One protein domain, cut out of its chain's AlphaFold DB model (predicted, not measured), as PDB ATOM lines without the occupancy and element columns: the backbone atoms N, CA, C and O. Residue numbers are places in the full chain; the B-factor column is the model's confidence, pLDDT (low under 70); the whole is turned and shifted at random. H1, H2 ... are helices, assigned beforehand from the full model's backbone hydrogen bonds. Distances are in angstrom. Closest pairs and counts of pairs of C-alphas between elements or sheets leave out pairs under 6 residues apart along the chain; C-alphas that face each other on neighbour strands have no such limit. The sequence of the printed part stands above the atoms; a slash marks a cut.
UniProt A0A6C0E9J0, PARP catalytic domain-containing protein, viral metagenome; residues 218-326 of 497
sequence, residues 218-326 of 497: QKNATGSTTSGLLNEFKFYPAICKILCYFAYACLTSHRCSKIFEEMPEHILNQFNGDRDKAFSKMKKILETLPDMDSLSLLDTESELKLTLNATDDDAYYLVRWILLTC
ATOM      1  N   GLN A 218      24.811   2.891  18.615       48.62
ATOM      2  CA  GLN A 218      24.210   4.003  19.333       48.62
ATOM      3  C   GLN A 218      25.334   4.971  19.680       48.62
ATOM      4  O   GLN A 218      26.369   4.571  20.212       48.62
ATOM      5  N   LYS A 219      25.138   6.251  19.354       41.84
ATOM      6  CA  LYS A 219      25.942   7.321  19.942       41.84
ATOM      7  C   LYS A 219      25.507   7.445  21.397       41.84
ATOM      8  O   LYS A 219      24.326   7.654  21.661       41.84
ATOM      9  N   ASN A 220      26.438   7.302  22.333       43.53
ATOM     10  CA  ASN A 220      26.173   7.706  23.711       43.53
ATOM     11  C   ASN A 220      26.106   9.246  23.802       43.53
ATOM     12  O   ASN A 220      26.471   9.959  22.864       43.53
ATOM     13  N   ALA A 221      25.657   9.768  24.947       36.41
ATOM     14  CA  ALA A 221      25.533  11.209  25.196       36.41
ATOM     15  C   ALA A 221      26.854  11.999  25.032       36.41
ATOM     16  O   ALA A 221      26.825  13.222  24.960       36.41
ATOM     17  N   THR A 222      28.003  11.316  24.956       38.34
ATOM     18  CA  THR A 222      29.337  11.907  24.771       38.34
ATOM     19  C   THR A 222      29.858  11.814  23.331       38.34
ATOM     20  O   THR A 222      31.002  12.174  23.073       38.34
ATOM     21  N   GLY A 223      29.048  11.339  22.374       39.75
ATOM     22  CA  GLY A 223      29.425  11.244  20.957       39.75
ATOM     23  C   GLY A 223      30.384  10.094  20.619       39.75
ATOM     24  O   GLY A 223      30.780   9.945  19.463       39.75
ATOM     25  N   SER A 224      30.730   9.254  21.597       38.19
ATOM     26  CA  SER A 224      31.548   8.058  21.408       38.19
ATOM     27  C   SER A 224      30.710   6.933  20.792       38.19
ATOM     28  O   SER A 224      29.594   6.631  21.221       38.19
ATOM     29  N   THR A 225      31.254   6.329  19.734       45.06
ATOM     30  CA  THR A 225      30.646   5.186  19.045       45.06
ATOM     31  C   THR A 225      31.095   3.919  19.756       45.06
ATOM     32  O   THR A 225      32.232   3.486  19.579       45.06
ATOM     33  N   THR A 226      30.226   3.315  20.563       48.16
ATOM     34  CA  THR A 226      30.478   1.981  21.116       48.16
ATOM     35  C   THR A 226      29.562   0.977  20.432       48.16
ATOM     36  O   THR A 226      28.348   1.157  20.362       48.16
ATOM     37  N   SER A 227      30.167  -0.078  19.887       55.41
ATOM     38  CA  SER A 227      29.456  -1.228  19.345       55.41
ATOM     39  C   SER A 227      29.630  -2.410  20.291       55.41
ATOM     40  O   SER A 227      30.733  -2.689  20.751       55.41
ATOM     41  N   GLY A 228      28.536  -3.076  20.627       66.75
ATOM     42  CA  GLY A 228      28.526  -4.319  21.389       66.75
ATOM     43  C   GLY A 228      27.148  -4.640  21.960       66.75
ATOM     44  O   GLY A 228      26.311  -3.752  22.138       66.75
ATOM     45  N   LEU A 229      26.924  -5.915  22.273       80.44
ATOM     46  CA  LEU A 229      25.763  -6.360  23.042       80.44
ATOM     47  C   LEU A 229      25.776  -5.769  24.462       80.44
ATOM     48  O   LEU A 229      24.717  -5.571  25.050       80.44
ATOM     49  N   LEU A 230      26.955  -5.442  25.000       85.25
ATOM     50  CA  LEU A 230      27.132  -4.853  26.328       85.25
ATOM     51  C   LEU A 230      26.365  -3.548  26.519       85.25
ATOM     52  O   LEU A 230      25.845  -3.300  27.603       85.25
ATOM     53  N   ASN A 231      26.236  -2.733  25.475       80.25
ATOM     54  CA  ASN A 231      25.464  -1.497  25.563       80.25
ATOM     55  C   ASN A 231      23.982  -1.765  25.859       80.25
ATOM     56  O   ASN A 231      23.386  -1.038  26.648       80.25
ATOM     57  N   GLU A 232      23.404  -2.830  25.297       84.81
ATOM     58  CA  GLU A 232      22.017  -3.210  25.589       84.81
ATOM     59  C   GLU A 232      21.852  -3.536  27.082       84.81
ATOM     60  O   GLU A 232      20.890  -3.108  27.717       84.81
ATOM     61  N   PHE A 233      22.837  -4.210  27.680       89.56
ATOM     62  CA  PHE A 233      22.844  -4.498  29.115       89.56
ATOM     63  C   PHE A 233      23.078  -3.258  29.981       89.56
ATOM     64  O   PHE A 233      22.461  -3.142  31.037       89.56
ATOM     65  N   LYS A 234      23.938  -2.327  29.552       87.44
ATOM     66  CA  LYS A 234      24.237  -1.090  30.293       87.44
ATOM     67  C   LYS A 234      23.071  -0.109  30.289       87.44
ATOM     68  O   LYS A 234      22.722   0.434  31.331       87.44
ATOM     69  N   PHE A 235      22.479   0.129  29.122       83.62
ATOM     70  CA  PHE A 235      21.441   1.146  28.955       83.62
ATOM     71  C   PHE A 235      20.030   0.592  29.162       83.62
ATOM     72  O   PHE A 235      19.149   1.322  29.615       83.62
ATOM     73  N   TYR A 236      19.809  -0.696  28.880       87.44
ATOM     74  CA  TYR A 236      18.480  -1.310  28.885       87.44
ATOM     75  C   TYR A 236      18.426  -2.664  29.627       87.44
ATOM     76  O   TYR A 236      17.852  -3.634  29.110       87.44
ATOM     77  N   PRO A 237      18.943  -2.769  30.869       91.75
ATOM     78  CA  PRO A 237      19.025  -4.044  31.593       91.75
ATOM     79  C   PRO A 237      17.654  -4.704  31.800       91.75
ATOM     80  O   PRO A 237      17.505  -5.916  31.630       91.75
ATOM     81  N   ALA A 238      16.615  -3.915  32.098       92.44
ATOM     82  CA  ALA A 238      15.255  -4.425  32.286       92.44
ATOM     83  C   ALA A 238      14.671  -5.050  31.005       92.44
ATOM     84  O   ALA A 238      13.995  -6.079  31.075       92.44
ATOM     85  N   ILE A 239      14.964  -4.464  29.837       93.31
ATOM     86  CA  ILE A 239      14.527  -4.984  28.534       93.31
ATOM     87  C   ILE A 239      15.293  -6.270  28.212       93.31
ATOM     88  O   ILE A 239      14.679  -7.284  27.879       93.31
ATOM     89  N   CYS A 240      16.618  -6.276  28.388       94.44
ATOM     90  CA  CYS A 240      17.433  -7.472  28.169       94.44
ATOM     91  C   CYS A 240      16.933  -8.663  28.997       94.44
ATOM     92  O   CYS A 240      16.740  -9.772  28.484       94.44
ATOM     93  N   LYS A 241      16.655  -8.400  30.276       95.44
ATOM     94  CA  LYS A 241      16.133  -9.367  31.237       95.44
ATOM     95  C   LYS A 241      14.762  -9.914  30.828       95.44
ATOM     96  O   LYS A 241      14.606 -11.132  30.748       95.44
ATOM     97  N   ILE A 242      13.784  -9.057  30.514       95.69
ATOM     98  CA  ILE A 242      12.429  -9.527  30.180       95.69
ATOM     99  C   ILE A 242      12.382 -10.293  28.848       95.69
ATOM    100  O   ILE A 242      11.666 -11.289  28.734       95.69
ATOM    101  N   LEU A 243      13.184  -9.898  27.850       96.19
ATOM    102  CA  LEU A 243      13.244 -10.590  26.558       96.19
ATOM    103  C   LEU A 243      13.822 -12.005  26.688       96.19
ATOM    104  O   LEU A 243      13.276 -12.953  26.111       96.19
ATOM    105  N   CYS A 244      14.889 -12.164  27.477       97.06
ATOM    106  CA  CYS A 244      15.455 -13.478  27.791       97.06
ATOM    107  C   CYS A 244      14.468 -14.332  28.597       97.06
ATOM    108  O   CYS A 244      14.270 -15.507  28.277       97.06
ATOM    109  N   TYR A 245      13.772 -13.733  29.568       97.19
ATOM    110  CA  TYR A 245      12.734 -14.413  30.338       97.19
ATOM    111  C   TYR A 245      11.587 -14.924  29.463       97.19
ATOM    112  O   TYR A 245      11.195 -16.082  29.584       97.19
ATOM    113  N   PHE A 246      11.073 -14.116  28.533       97.06
ATOM    114  CA  PHE A 246      10.019 -14.563  27.619       97.06
ATOM    115  C   PHE A 246      10.480 -15.707  26.714       97.06
ATOM    116  O   PHE A 246       9.711 -16.637  26.472       97.06
ATOM    117  N   ALA A 247      11.727 -15.676  26.230       97.12
ATOM    118  CA  ALA A 247      12.294 -16.794  25.476       97.12
ATOM    119  C   ALA A 247      12.343 -18.074  26.327       97.12
ATOM    120  O   ALA A 247      11.902 -19.130  25.875       97.12
ATOM    121  N   TYR A 248      12.796 -17.970  27.577       97.62
ATOM    122  CA  TYR A 248      12.839 -19.088  28.517       97.62
ATOM    123  C   TYR A 248      11.439 -19.628  28.866       97.62
ATOM    124  O   TYR A 248      11.201 -20.837  28.804       97.62
ATOM    125  N   ALA A 249      10.475 -18.749  29.151       97.19
ATOM    126  CA  ALA A 249       9.077 -19.106  29.405       97.19
ATOM    127  C   ALA A 249       8.420 -19.797  28.193       97.19
ATOM    128  O   ALA A 249       7.615 -20.716  28.345       97.19
ATOM    129  N   CYS A 250       8.786 -19.391  26.977       96.62
ATOM    130  CA  CYS A 250       8.343 -20.033  25.742       96.62
ATOM    131  C   CYS A 250       8.940 -21.443  25.585       96.62
ATOM    132  O   CYS A 250       8.211 -22.403  25.339       96.62
ATOM    133  N   LEU A 251      10.253 -21.588  25.794       96.81
ATOM    134  CA  LEU A 251      10.982 -22.860  25.673       96.81
ATOM    135  C   LEU A 251      10.615 -23.891  26.750       96.81
ATOM    136  O   LEU A 251      10.772 -25.091  26.539       96.81
ATOM    137  N   THR A 252      10.123 -23.441  27.902       95.56
ATOM    138  CA  THR A 252       9.624 -24.308  28.983       95.56
ATOM    139  C   THR A 252       8.195 -24.794  28.748       95.56
ATOM    140  O   THR A 252       7.764 -25.752  29.391       95.56
ATOM    141  N   SER A 253       7.460 -24.180  27.821       95.12
ATOM    142  CA  SER A 253       6.084 -24.559  27.519       95.12
ATOM    143  C   SER A 253       6.007 -25.868  26.739       95.12
ATOM    144  O   SER A 253       6.734 -26.085  25.774       95.12
ATOM    145  N   HIS A 254       5.008 -26.693  27.055       93.88
ATOM    146  CA  HIS A 254       4.627 -27.857  26.245       93.88
ATOM    147  C   HIS A 254       4.189 -27.481  24.815       93.88
ATOM    148  O   HIS A 254       4.079 -28.344  23.947       93.88
ATOM    149  N   ARG A 255       3.915 -26.193  24.559       93.94
ATOM    150  CA  ARG A 255       3.544 -25.657  23.243       93.94
ATOM    151  C   ARG A 255       4.738 -25.111  22.465       93.94
ATOM    152  O   ARG A 255       4.511 -24.616  21.365       93.94
ATOM    153  N   CYS A 256       5.967 -25.172  22.991       94.69
ATOM    154  CA  CYS A 256       7.145 -24.510  22.415       94.69
ATOM    155  C   CYS A 256       7.318 -24.773  20.908       94.69
ATOM    156  O   CYS A 256       7.573 -23.838  20.154       94.69
ATOM    157  N   SER A 257       7.047 -25.992  20.437       93.19
ATOM    158  CA  SER A 257       7.105 -26.365  19.016       93.19
ATOM    159  C   SER A 257       6.179 -25.546  18.105       93.19
ATOM    160  O   SER A 257       6.475 -25.385  16.922       93.19
ATOM    161  N   LYS A 258       5.088 -24.993  18.649       92.62
ATOM    162  CA  LYS A 258       4.107 -24.158  17.940       92.62
ATOM    163  C   LYS A 258       4.376 -22.660  18.066       92.62
ATOM    164  O   LYS A 258       4.029 -21.904  17.161       92.62
ATOM    165  N   ILE A 259       4.925 -22.221  19.201       93.44
ATOM    166  CA  ILE A 259       5.037 -20.793  19.559       93.44
ATOM    167  C   ILE A 259       6.475 -20.250  19.508       93.44
ATOM    168  O   ILE A 259       6.660 -19.039  19.431       93.44
ATOM    169  N   PHE A 260       7.496 -21.112  19.470       93.50
ATOM    170  CA  PHE A 260       8.894 -20.744  19.219       93.50
ATOM    171  C   PHE A 260       9.229 -20.987  17.739       93.50
ATOM    172  O   PHE A 260       9.833 -21.989  17.350       93.50
ATOM    173  N   GLU A 261       8.722 -20.106  16.879       85.81
ATOM    174  CA  GLU A 261       8.708 -20.331  15.428       85.81
ATOM    175  C   GLU A 261      10.049 -20.050  14.748       85.81
ATOM    176  O   GLU A 261      10.478 -20.837  13.905       85.81
ATOM    177  N   GLU A 262      10.685 -18.934  15.105       83.12
ATOM    178  CA  GLU A 262      12.006 -18.542  14.616       83.12
ATOM    179  C   GLU A 262      13.054 -19.052  15.600       83.12
ATOM    180  O   GLU A 262      12.865 -18.940  16.807       83.12
ATOM    181  N   MET A 263      14.144 -19.625  15.097       83.94
ATOM    182  CA  MET A 263      15.207 -20.186  15.922       83.94
ATOM    183  C   MET A 263      16.563 -19.839  15.314       83.94
ATOM    184  O   MET A 263      16.666 -19.758  14.086       83.94
ATOM    185  N   PRO A 264      17.604 -19.650  16.135       86.81
ATOM    186  CA  PRO A 264      18.955 -19.516  15.625       86.81
ATOM    187  C   PRO A 264      19.397 -20.732  14.802       86.81
ATOM    188  O   PRO A 264      19.526 -21.839  15.332       86.81
ATOM    189  N   GLU A 265      19.690 -20.511  13.517       84.38
ATOM    190  CA  GLU A 265      20.155 -21.562  12.600       84.38
ATOM    191  C   GLU A 265      21.437 -22.236  13.094       84.38
ATOM    192  O   GLU A 265      21.582 -23.443  12.946       84.38
ATOM    193  N   HIS A 266      22.345 -21.483  13.723       84.69
ATOM    194  CA  HIS A 266      23.594 -22.018  14.271       84.69
ATOM    195  C   HIS A 266      23.346 -23.165  15.257       84.69
ATOM    196  O   HIS A 266      23.884 -24.254  15.080       84.69
ATOM    197  N   ILE A 267      22.468 -22.956  16.242       90.69
ATOM    198  CA  ILE A 267      22.137 -23.978  17.247       90.69
ATOM    199  C   ILE A 267      21.342 -25.122  16.606       90.69
ATOM    200  O   ILE A 267      21.572 -26.286  16.921       90.69
ATOM    201  N   LEU A 268      20.433 -24.815  15.675       91.81
ATOM    202  CA  LEU A 268      19.660 -25.838  14.967       91.81
ATOM    203  C   LEU A 268      20.546 -26.781  14.140       91.81
ATOM    204  O   LEU A 268      20.345 -27.999  14.137       91.81
ATOM    205  N   ASN A 269      21.532 -26.223  13.442       90.81
ATOM    206  CA  ASN A 269      22.416 -26.964  12.549       90.81
ATOM    207  C   ASN A 269      23.351 -27.905  13.317       90.81
ATOM    208  O   ASN A 269      23.666 -28.976  12.803       90.81
ATOM    209  N   GLN A 270      23.708 -27.586  14.568       93.25
ATOM    210  CA  GLN A 270      24.445 -28.509  15.448       93.25
ATOM    211  C   GLN A 270      23.700 -29.832  15.683       93.25
ATOM    212  O   GLN A 270      24.321 -30.849  15.986       93.25
ATOM    213  N   PHE A 271      22.374 -29.837  15.518       96.06
ATOM    214  CA  PHE A 271      21.531 -31.019  15.678       96.06
ATOM    215  C   PHE A 271      20.885 -31.482  14.367       96.06
ATOM    216  O   PHE A 271      19.865 -32.166  14.401       96.06
ATOM    217  N   ASN A 272      21.458 -31.136  13.207       94.69
ATOM    218  CA  ASN A 272      20.951 -31.536  11.886       94.69
ATOM    219  C   ASN A 272      19.459 -31.207  11.670       94.69
ATOM    220  O   ASN A 272      18.732 -31.985  11.051       94.69
ATOM    221  N   GLY A 273      18.976 -30.080  12.205       92.75
ATOM    222  CA  GLY A 273      17.568 -29.694  12.068       92.75
ATOM    223  C   GLY A 273      16.623 -30.259  13.138       92.75
ATOM    224  O   GLY A 273      15.429 -29.959  13.099       92.75
ATOM    225  N   ASP A 274      17.119 -31.038  14.105       96.19
ATOM    226  CA  ASP A 274      16.326 -31.568  15.221       96.19
ATOM    227  C   ASP A 274      15.942 -30.444  16.201       96.19
ATOM    228  O   ASP A 274      16.739 -29.985  17.030       96.19
ATOM    229  N   ARG A 275      14.694 -29.972  16.079       95.19
ATOM    230  CA  ARG A 275      14.168 -28.847  16.863       95.19
ATOM    231  C   ARG A 275      14.077 -29.161  18.349       95.19
ATOM    232  O   ARG A 275      14.343 -28.271  19.147       95.19
ATOM    233  N   ASP A 276      13.738 -30.387  18.730       95.62
ATOM    234  CA  ASP A 276      13.525 -30.734  20.139       95.62
ATOM    235  C   ASP A 276      14.849 -30.730  20.911       95.62
ATOM    236  O   ASP A 276      14.927 -30.217  22.035       95.62
ATOM    237  N   LYS A 277      15.930 -31.208  20.281       96.94
ATOM    238  CA  LYS A 277      17.286 -31.079  20.838       96.94
ATOM    239  C   LYS A 277      17.741 -29.627  20.905       96.94
ATOM    240  O   LYS A 277      18.284 -29.215  21.931       96.94
ATOM    241  N   ALA A 278      17.474 -28.841  19.862       96.75
ATOM    242  CA  ALA A 278      17.808 -27.421  19.854       96.75
ATOM    243  C   ALA A 278      17.049 -26.643  20.948       96.75
ATOM    244  O   ALA A 278      17.664 -25.869  21.682       96.75
ATOM    245  N   PHE A 279      15.748 -26.898  21.136       97.44
ATOM    246  CA  PHE A 279      14.958 -26.331  22.233       97.44
ATOM    247  C   PHE A 279      15.521 -26.724  23.594       97.44
ATOM    248  O   PHE A 279      15.676 -25.867  24.462       97.44
ATOM    249  N   SER A 280      15.878 -27.999  23.767       97.31
ATOM    250  CA  SER A 280      16.468 -28.502  25.009       97.31
ATOM    251  C   SER A 280      17.797 -27.810  25.328       97.31
ATOM    252  O   SER A 280      18.007 -27.395  26.468       97.31
ATOM    253  N   LYS A 281      18.666 -27.617  24.323       97.44
ATOM    254  CA  LYS A 281      19.922 -26.869  24.479       97.44
ATOM    255  C   LYS A 281      19.660 -25.406  24.841       97.44
ATOM    256  O   LYS A 281      20.167 -24.947  25.857       97.44
ATOM    257  N   MET A 282      18.831 -24.692  24.077       97.75
ATOM    258  CA  MET A 282      18.530 -23.279  24.348       97.75
ATOM    259  C   MET A 282      17.893 -23.067  25.723       97.75
ATOM    260  O   MET A 282      18.259 -22.131  26.429       97.75
ATOM    261  N   LYS A 283      16.968 -23.946  26.129       97.56
ATOM    262  CA  LYS A 283      16.373 -23.910  27.467       97.56
ATOM    263  C   LYS A 283      17.457 -24.024  28.536       97.56
ATOM    264  O   LYS A 283      17.475 -23.200  29.443       97.56
ATOM    265  N   LYS A 284      18.349 -25.013  28.411       97.94
ATOM    266  CA  LYS A 284      19.443 -25.238  29.363       97.94
ATOM    267  C   LYS A 284      20.360 -24.018  29.452       97.94
ATOM    268  O   LYS A 284      20.642 -23.580  30.556       97.94
ATOM    269  N   ILE A 285      20.756 -23.452  28.310       98.25
ATOM    270  CA  ILE A 285      21.573 -22.234  28.251       98.25
ATOM    271  C   ILE A 285      20.911 -21.110  29.048       98.25
ATOM    272  O   ILE A 285      21.529 -20.558  29.952       98.25
ATOM    273  N   LEU A 286      19.645 -20.792  28.742       97.94
ATOM    274  CA  LEU A 286      18.922 -19.709  29.412       97.94
ATOM    275  C   LEU A 286      18.709 -19.976  30.903       97.94
ATOM    276  O   LEU A 286      18.698 -19.031  31.683       97.94
ATOM    277  N   GLU A 287      18.533 -21.232  31.305       96.88
ATOM    278  CA  GLU A 287      18.386 -21.634  32.707       96.88
ATOM    279  C   GLU A 287      19.672 -21.420  33.517       96.88
ATOM    280  O   GLU A 287      19.599 -21.097  34.702       96.88
ATOM    281  N   THR A 288      20.836 -21.581  32.881       96.94
ATOM    282  CA  THR A 288      22.153 -21.506  33.530       96.94
ATOM    283  C   THR A 288      22.872 -20.178  33.342       96.94
ATOM    284  O   THR A 288      24.019 -20.074  33.763       96.94
ATOM    285  N   LEU A 289      22.242 -19.178  32.718       97.56
ATOM    286  CA  LEU A 289      22.853 -17.858  32.557       97.56
ATOM    287  C   LEU A 289      23.301 -17.270  33.912       97.56
ATOM    288  O   LEU A 289      22.683 -17.551  34.944       97.56
ATOM    289  N   PRO A 290      24.362 -16.442  33.919       96.50
ATOM    290  CA  PRO A 290      24.741 -15.672  35.100       96.50
ATOM    291  C   PRO A 290      23.627 -14.693  35.500       96.50
ATOM    292  O   PRO A 290      22.684 -14.457  34.744       96.50
ATOM    293  N   ASP A 291      23.757 -14.097  36.684       96.19
ATOM    294  CA  ASP A 291      22.856 -13.034  37.128       96.19
ATOM    295  C   ASP A 291      22.811 -11.888  36.101       96.19
ATOM    296  O   ASP A 291      23.826 -11.259  35.796       96.19
ATOM    297  N   MET A 292      21.627 -11.628  35.550       94.38
ATOM    298  CA  MET A 292      21.423 -10.684  34.452       94.38
ATOM    299  C   MET A 292      21.687  -9.241  34.876       94.38
ATOM    300  O   MET A 292      22.077  -8.432  34.035       94.38
ATOM    301  N   ASP A 293      21.494  -8.916  36.157       93.00
ATOM    302  CA  ASP A 293      21.743  -7.572  36.674       93.00
ATOM    303  C   ASP A 293      23.254  -7.290  36.756       93.00
ATOM    304  O   ASP A 293      23.701  -6.194  36.397       93.00
ATOM    305  N   SER A 294      24.066  -8.303  37.082       94.69
ATOM    306  CA  SER A 294      25.531  -8.207  37.088       94.69
ATOM    307  C   SER A 294      26.151  -7.925  35.710       94.69
ATOM    308  O   SER A 294      27.198  -7.284  35.631       94.69
ATOM    309  N   LEU A 295      25.500  -8.326  34.610       94.31
ATOM    310  CA  LEU A 295      26.030  -8.140  33.248       94.31
ATOM    311  C   LEU A 295      26.141  -6.666  32.837       94.31
ATOM    312  O   LEU A 295      26.980  -6.319  32.007       94.31
ATOM    313  N   SER A 296      25.317  -5.796  33.429       91.62
ATOM    314  CA  SER A 296      25.363  -4.346  33.198       91.62
ATOM    315  C   SER A 296      26.611  -3.677  33.794       91.62
ATOM    316  O   SER A 296      26.980  -2.577  33.384       91.62
ATOM    317  N   LEU A 297      27.278  -4.353  34.735       93.31
ATOM    318  CA  LEU A 297      28.442  -3.847  35.464       93.31
ATOM    319  C   LEU A 297      29.776  -4.161  34.771       93.31
ATOM    320  O   LEU A 297      30.812  -3.699  35.237       93.31
ATOM    321  N   LEU A 298      29.767  -4.953  33.696       92.62
ATOM    322  CA  LEU A 298      30.982  -5.337  32.972       92.62
ATOM    323  C   LEU A 298      31.552  -4.165  32.169       92.62
ATOM    324  O   LEU A 298      30.808  -3.308  31.684       92.62
ATOM    325  N   ASP A 299      32.867  -4.139  31.964       87.69
ATOM    326  CA  ASP A 299      33.525  -3.010  31.304       87.69
ATOM    327  C   ASP A 299      33.637  -3.208  29.794       87.69
ATOM    328  O   ASP A 299      33.427  -2.257  29.031       87.69
ATOM    329  N   THR A 300      33.903  -4.441  29.353       86.62
ATOM    330  CA  THR A 300      34.210  -4.749  27.951       86.62
ATOM    331  C   THR A 300      33.296  -5.808  27.330       86.62
ATOM    332  O   THR A 300      32.801  -6.721  27.990       86.62
ATOM    333  N   GLU A 301      33.089  -5.725  26.011       84.25
ATOM    334  CA  GLU A 301      32.330  -6.736  25.252       84.25
ATOM    335  C   GLU A 301      32.967  -8.134  25.374       84.25
ATOM    336  O   GLU A 301      32.269  -9.148  25.430       84.25
ATOM    337  N   SER A 302      34.299  -8.190  25.456       86.56
ATOM    338  CA  SER A 302      35.054  -9.427  25.664       86.56
ATOM    339  C   SER A 302      34.719 -10.079  27.005       86.56
ATOM    340  O   SER A 302      34.492 -11.288  27.049       86.56
ATOM    341  N   GLU A 303      34.636  -9.299  28.087       92.69
ATOM    342  CA  GLU A 303      34.198  -9.792  29.399       92.69
ATOM    343  C   GLU A 303      32.761 -10.300  29.362       92.69
ATOM    344  O   GLU A 303      32.489 -11.372  29.903       92.69
ATOM    345  N   LEU A 304      31.849  -9.590  28.688       92.31
ATOM    346  CA  LEU A 304      30.468 -10.044  28.517       92.31
ATOM    347  C   LEU A 304      30.408 -11.397  27.806       92.31
ATOM    348  O   LEU A 304      29.726 -12.312  28.272       92.31
ATOM    349  N   LYS A 305      31.143 -11.542  26.697       90.94
ATOM    350  CA  LYS A 305      31.209 -12.794  25.935       90.94
ATOM    351  C   LYS A 305      31.752 -13.935  26.788       90.94
ATOM    352  O   LYS A 305      31.129 -14.993  26.823       90.94
ATOM    353  N   LEU A 306      32.856 -13.717  27.504       94.00
ATOM    354  CA  LEU A 306      33.440 -14.715  28.404       94.00
ATOM    355  C   LEU A 306      32.486 -15.092  29.546       94.00
ATOM    356  O   LEU A 306      32.328 -16.272  29.842       94.00
ATOM    357  N   THR A 307      31.821 -14.106  30.152       96.12
ATOM    358  CA  THR A 307      30.907 -14.308  31.286       96.12
ATOM    359  C   THR A 307      29.676 -15.111  30.878       96.12
ATOM    360  O   THR A 307      29.300 -16.056  31.568       96.12
ATOM    361  N   LEU A 308      29.066 -14.788  29.733       95.38
ATOM    362  CA  LEU A 308      27.934 -15.551  29.203       95.38
ATOM    363  C   LEU A 308      28.366 -16.969  28.802       95.38
ATOM    364  O   LEU A 308      27.734 -17.946  29.215       95.38
ATOM    365  N   ASN A 309      29.473 -17.093  28.063       95.88
ATOM    366  CA  ASN A 309      29.953 -18.379  27.553       95.88
ATOM    367  C   ASN A 309      30.592 -19.289  28.604       95.88
ATOM    368  O   ASN A 309      30.884 -20.442  28.305       95.88
ATOM    369  N   ALA A 310      30.759 -18.830  29.846       94.00
ATOM    370  CA  ALA A 310      31.235 -19.675  30.938       94.00
ATOM    371  C   ALA A 310      30.335 -20.905  31.178       94.00
ATOM    372  O   ALA A 310      30.781 -21.893  31.759       94.00
ATOM    373  N   THR A 311      29.068 -20.841  30.752       86.88
ATOM    374  CA  THR A 311      28.070 -21.903  30.960       86.88
ATOM    375  C   THR A 311      27.874 -22.801  29.736       86.88
ATOM    376  O   THR A 311      27.692 -24.009  29.888       86.88
ATOM    377  N   ASP A 312      27.928 -22.228  28.535       95.88
ATOM    378  CA  ASP A 312      27.834 -22.912  27.242       95.88
ATOM    379  C   ASP A 312      28.415 -21.990  26.159       95.88
ATOM    380  O   ASP A 312      28.147 -20.787  26.169       95.88
ATOM    381  N   ASP A 313      29.167 -22.537  25.203       93.31
ATOM    382  CA  ASP A 313      29.831 -21.755  24.147       93.31
ATOM    383  C   ASP A 313      28.853 -20.950  23.265       93.31
ATOM    384  O   ASP A 313      29.243 -19.955  22.646       93.31
ATOM    385  N   ASP A 314      27.574 -21.344  23.226       92.50
ATOM    386  CA  ASP A 314      26.527 -20.657  22.469       92.50
ATOM    387  C   ASP A 314      25.712 -19.654  23.305       92.50
ATOM    388  O   ASP A 314      24.767 -19.057  22.784       92.50
ATOM    389  N   ALA A 315      26.038 -19.438  24.584       95.19
ATOM    390  CA  ALA A 315      25.253 -18.578  25.470       95.19
ATOM    391  C   ALA A 315      25.216 -17.116  25.010       95.19
ATOM    392  O   ALA A 315      24.135 -16.549  24.823       95.19
ATOM    393  N   TYR A 316      26.383 -16.525  24.746       91.19
ATOM    394  CA  TYR A 316      26.501 -15.184  24.179       91.19
ATOM    395  C   TYR A 316      25.751 -15.091  22.848       91.19
ATOM    396  O   TYR A 316      24.980 -14.158  22.628       91.19
ATOM    397  N   TYR A 317      25.920 -16.094  21.984       86.81
ATOM    398  CA  TYR A 317      25.252 -16.158  20.688       86.81
ATOM    399  C   TYR A 317      23.719 -16.171  20.835       86.81
ATOM    400  O   TYR A 317      23.030 -15.443  20.117       86.81
ATOM    401  N   LEU A 318      23.173 -16.973  21.756       92.31
ATOM    402  CA  LEU A 318      21.733 -17.109  21.970       92.31
ATOM    403  C   LEU A 318      21.127 -15.836  22.558       92.31
ATOM    404  O   LEU A 318      20.114 -15.360  22.048       92.31
ATOM    405  N   VAL A 319      21.740 -15.271  23.602       93.00
ATOM    406  CA  VAL A 319      21.296 -14.004  24.206       93.00
ATOM    407  C   VAL A 319      21.298 -12.906  23.152       93.00
ATOM    408  O   VAL A 319      20.296 -12.220  22.953       93.00
ATOM    409  N   ARG A 320      22.387 -12.812  22.389       86.06
ATOM    410  CA  ARG A 320      22.501 -11.887  21.268       86.06
ATOM    411  C   ARG A 320      21.393 -12.079  20.237       86.06
ATOM    412  O   ARG A 320      20.772 -11.101  19.826       86.06
ATOM    413  N   TRP A 321      21.114 -13.323  19.847       86.50
ATOM    414  CA  TRP A 321      20.030 -13.635  18.920       86.50
ATOM    415  C   TRP A 321      18.689 -13.161  19.478       86.50
ATOM    416  O   TRP A 321      17.953 -12.478  18.772       86.50
ATOM    417  N   ILE A 322      18.380 -13.464  20.745       91.06
ATOM    418  CA  ILE A 322      17.111 -13.100  21.389       91.06
ATOM    419  C   ILE A 322      16.884 -11.591  21.312       91.06
ATOM    420  O   ILE A 322      15.818 -11.176  20.849       91.06
ATOM    421  N   LEU A 323      17.878 -10.804  21.728       86.75
ATOM    422  CA  LEU A 323      17.775  -9.350  21.821       86.75
ATOM    423  C   LEU A 323      17.691  -8.700  20.437       86.75
ATOM    424  O   LEU A 323      16.755  -7.956  20.158       86.75
ATOM    425  N   LEU A 324      18.608  -9.046  19.533       78.56
ATOM    426  CA  LEU A 324      18.755  -8.343  18.255       78.56
ATOM    427  C   LEU A 324      17.718  -8.720  17.200       78.56
ATOM    428  O   LEU A 324      17.545  -8.008  16.215       78.56
ATOM    429  N   THR A 325      17.056  -9.862  17.360       78.62
ATOM    430  CA  THR A 325      15.989 -10.275  16.441       78.62
ATOM    431  C   THR A 325      14.597  -9.906  16.966       78.62
ATOM    432  O   THR A 325      13.602 -10.147  16.276       78.62
ATOM    433  N   CYS A 326      14.498  -9.329  18.174       81.69
ATOM    434  CA  CYS A 326      13.250  -8.774  18.685       81.69
ATOM    435  C   CYS A 326      12.831  -7.577  17.823       81.69
ATOM    436  O   CYS A 326      13.623  -6.674  17.574       81.69
TER     437      CYS A 326
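This is residues 218 to 326 of the 497 residues of the protein "PARP catalytic domain-containing protein" of viral metagenome (UniProt A0A6C0E9J0). A short helix, H8, crosses the middle of a rod-shaped helical body between H2 on one side and H7 on the other; H5, with H3 and H4 near it, makes one end of the rod, and H1 with H6 lies toward the other. Beyond H1, residues 218 to 229, a stretch with no named element, loop out and add to the length. The printed part has 109 residues with eight named helices, H1 to H8 in order along the chain, and no named strand; its class is all helix. It is compact, with a radius of gyration of the C-alphas of 14.5 A, and spans 46 by 22 by 22 A.

Residues 218 to 219 pair, antiparallel, with residues 225 to 226. H1, residues 230 to 235, begins at C-alpha 230 (27.132, -4.853, 26.328). H2, residues 237 to 251, is the longest helix, 21.3 A from first to last C-alpha, and ends at C-alpha 251 (10.982, -22.860, 25.673). H3 is residues 256 to 259 and H4 residues 265 to 269. H5, residues 275 to 287, is 17.9 A long. H6 is residues 294 to 297. H7, residues 301 to 309, is 12.1 A long, and H8, residues 315 to 324, is 14.1 A long, ending at C-alpha 324 (18.755, -8.343, 18.255).

H5 and H8 are the hub, each touching three helices. H8 touches H2 about perpendicular, at 75 degrees, with the C-alphas of Cys 244 and Ile 322 closest at 6.6 A. H8 touches H7 at a steep tilt of 65 degrees, opposite ways, closest at the C-alphas of Asn 309 and Ala 315, 5.1 A. H5, with residues 282 to 286 alone, only just touches H8, with 3 pairs of C-alphas within 8 A, the closest those of Ile 285 and Ala 315 at 5.9 A. H5 touches H2 at a steep tilt of 38 degrees, opposite ways, the C-alphas of Leu 251 and Lys 283 being closest at 5.8 A. H4 touches H5, closest at the C-alphas of Leu 268 and Ala 278, 5.5 A. H3 touches no helix but is near H2 and H5; the C-alphas of Cys 250 and Cys 256, closest for H2 and H3, are 5.7 A apart. H1 touches H6, with the C-alphas of Lys 234 and Ser 296 closest at 4.5 A. H2 and H7 are apart. Every O i to N i+4 pair is within hydrogen-bond range in H1, H2, H4, H5, H7 and H8; H3 and H6 are too short for such a pair.

The two C-alphas farthest apart, those of Thr 222 and His 254, are 46.8 A apart. The printed part has no cut and no long link; the link from H5 to H6, 6 residues, is short, and the other links between helices are tight. The mean pLDDT of the printed part is 87.5, and residues 218 to 228 are under 70.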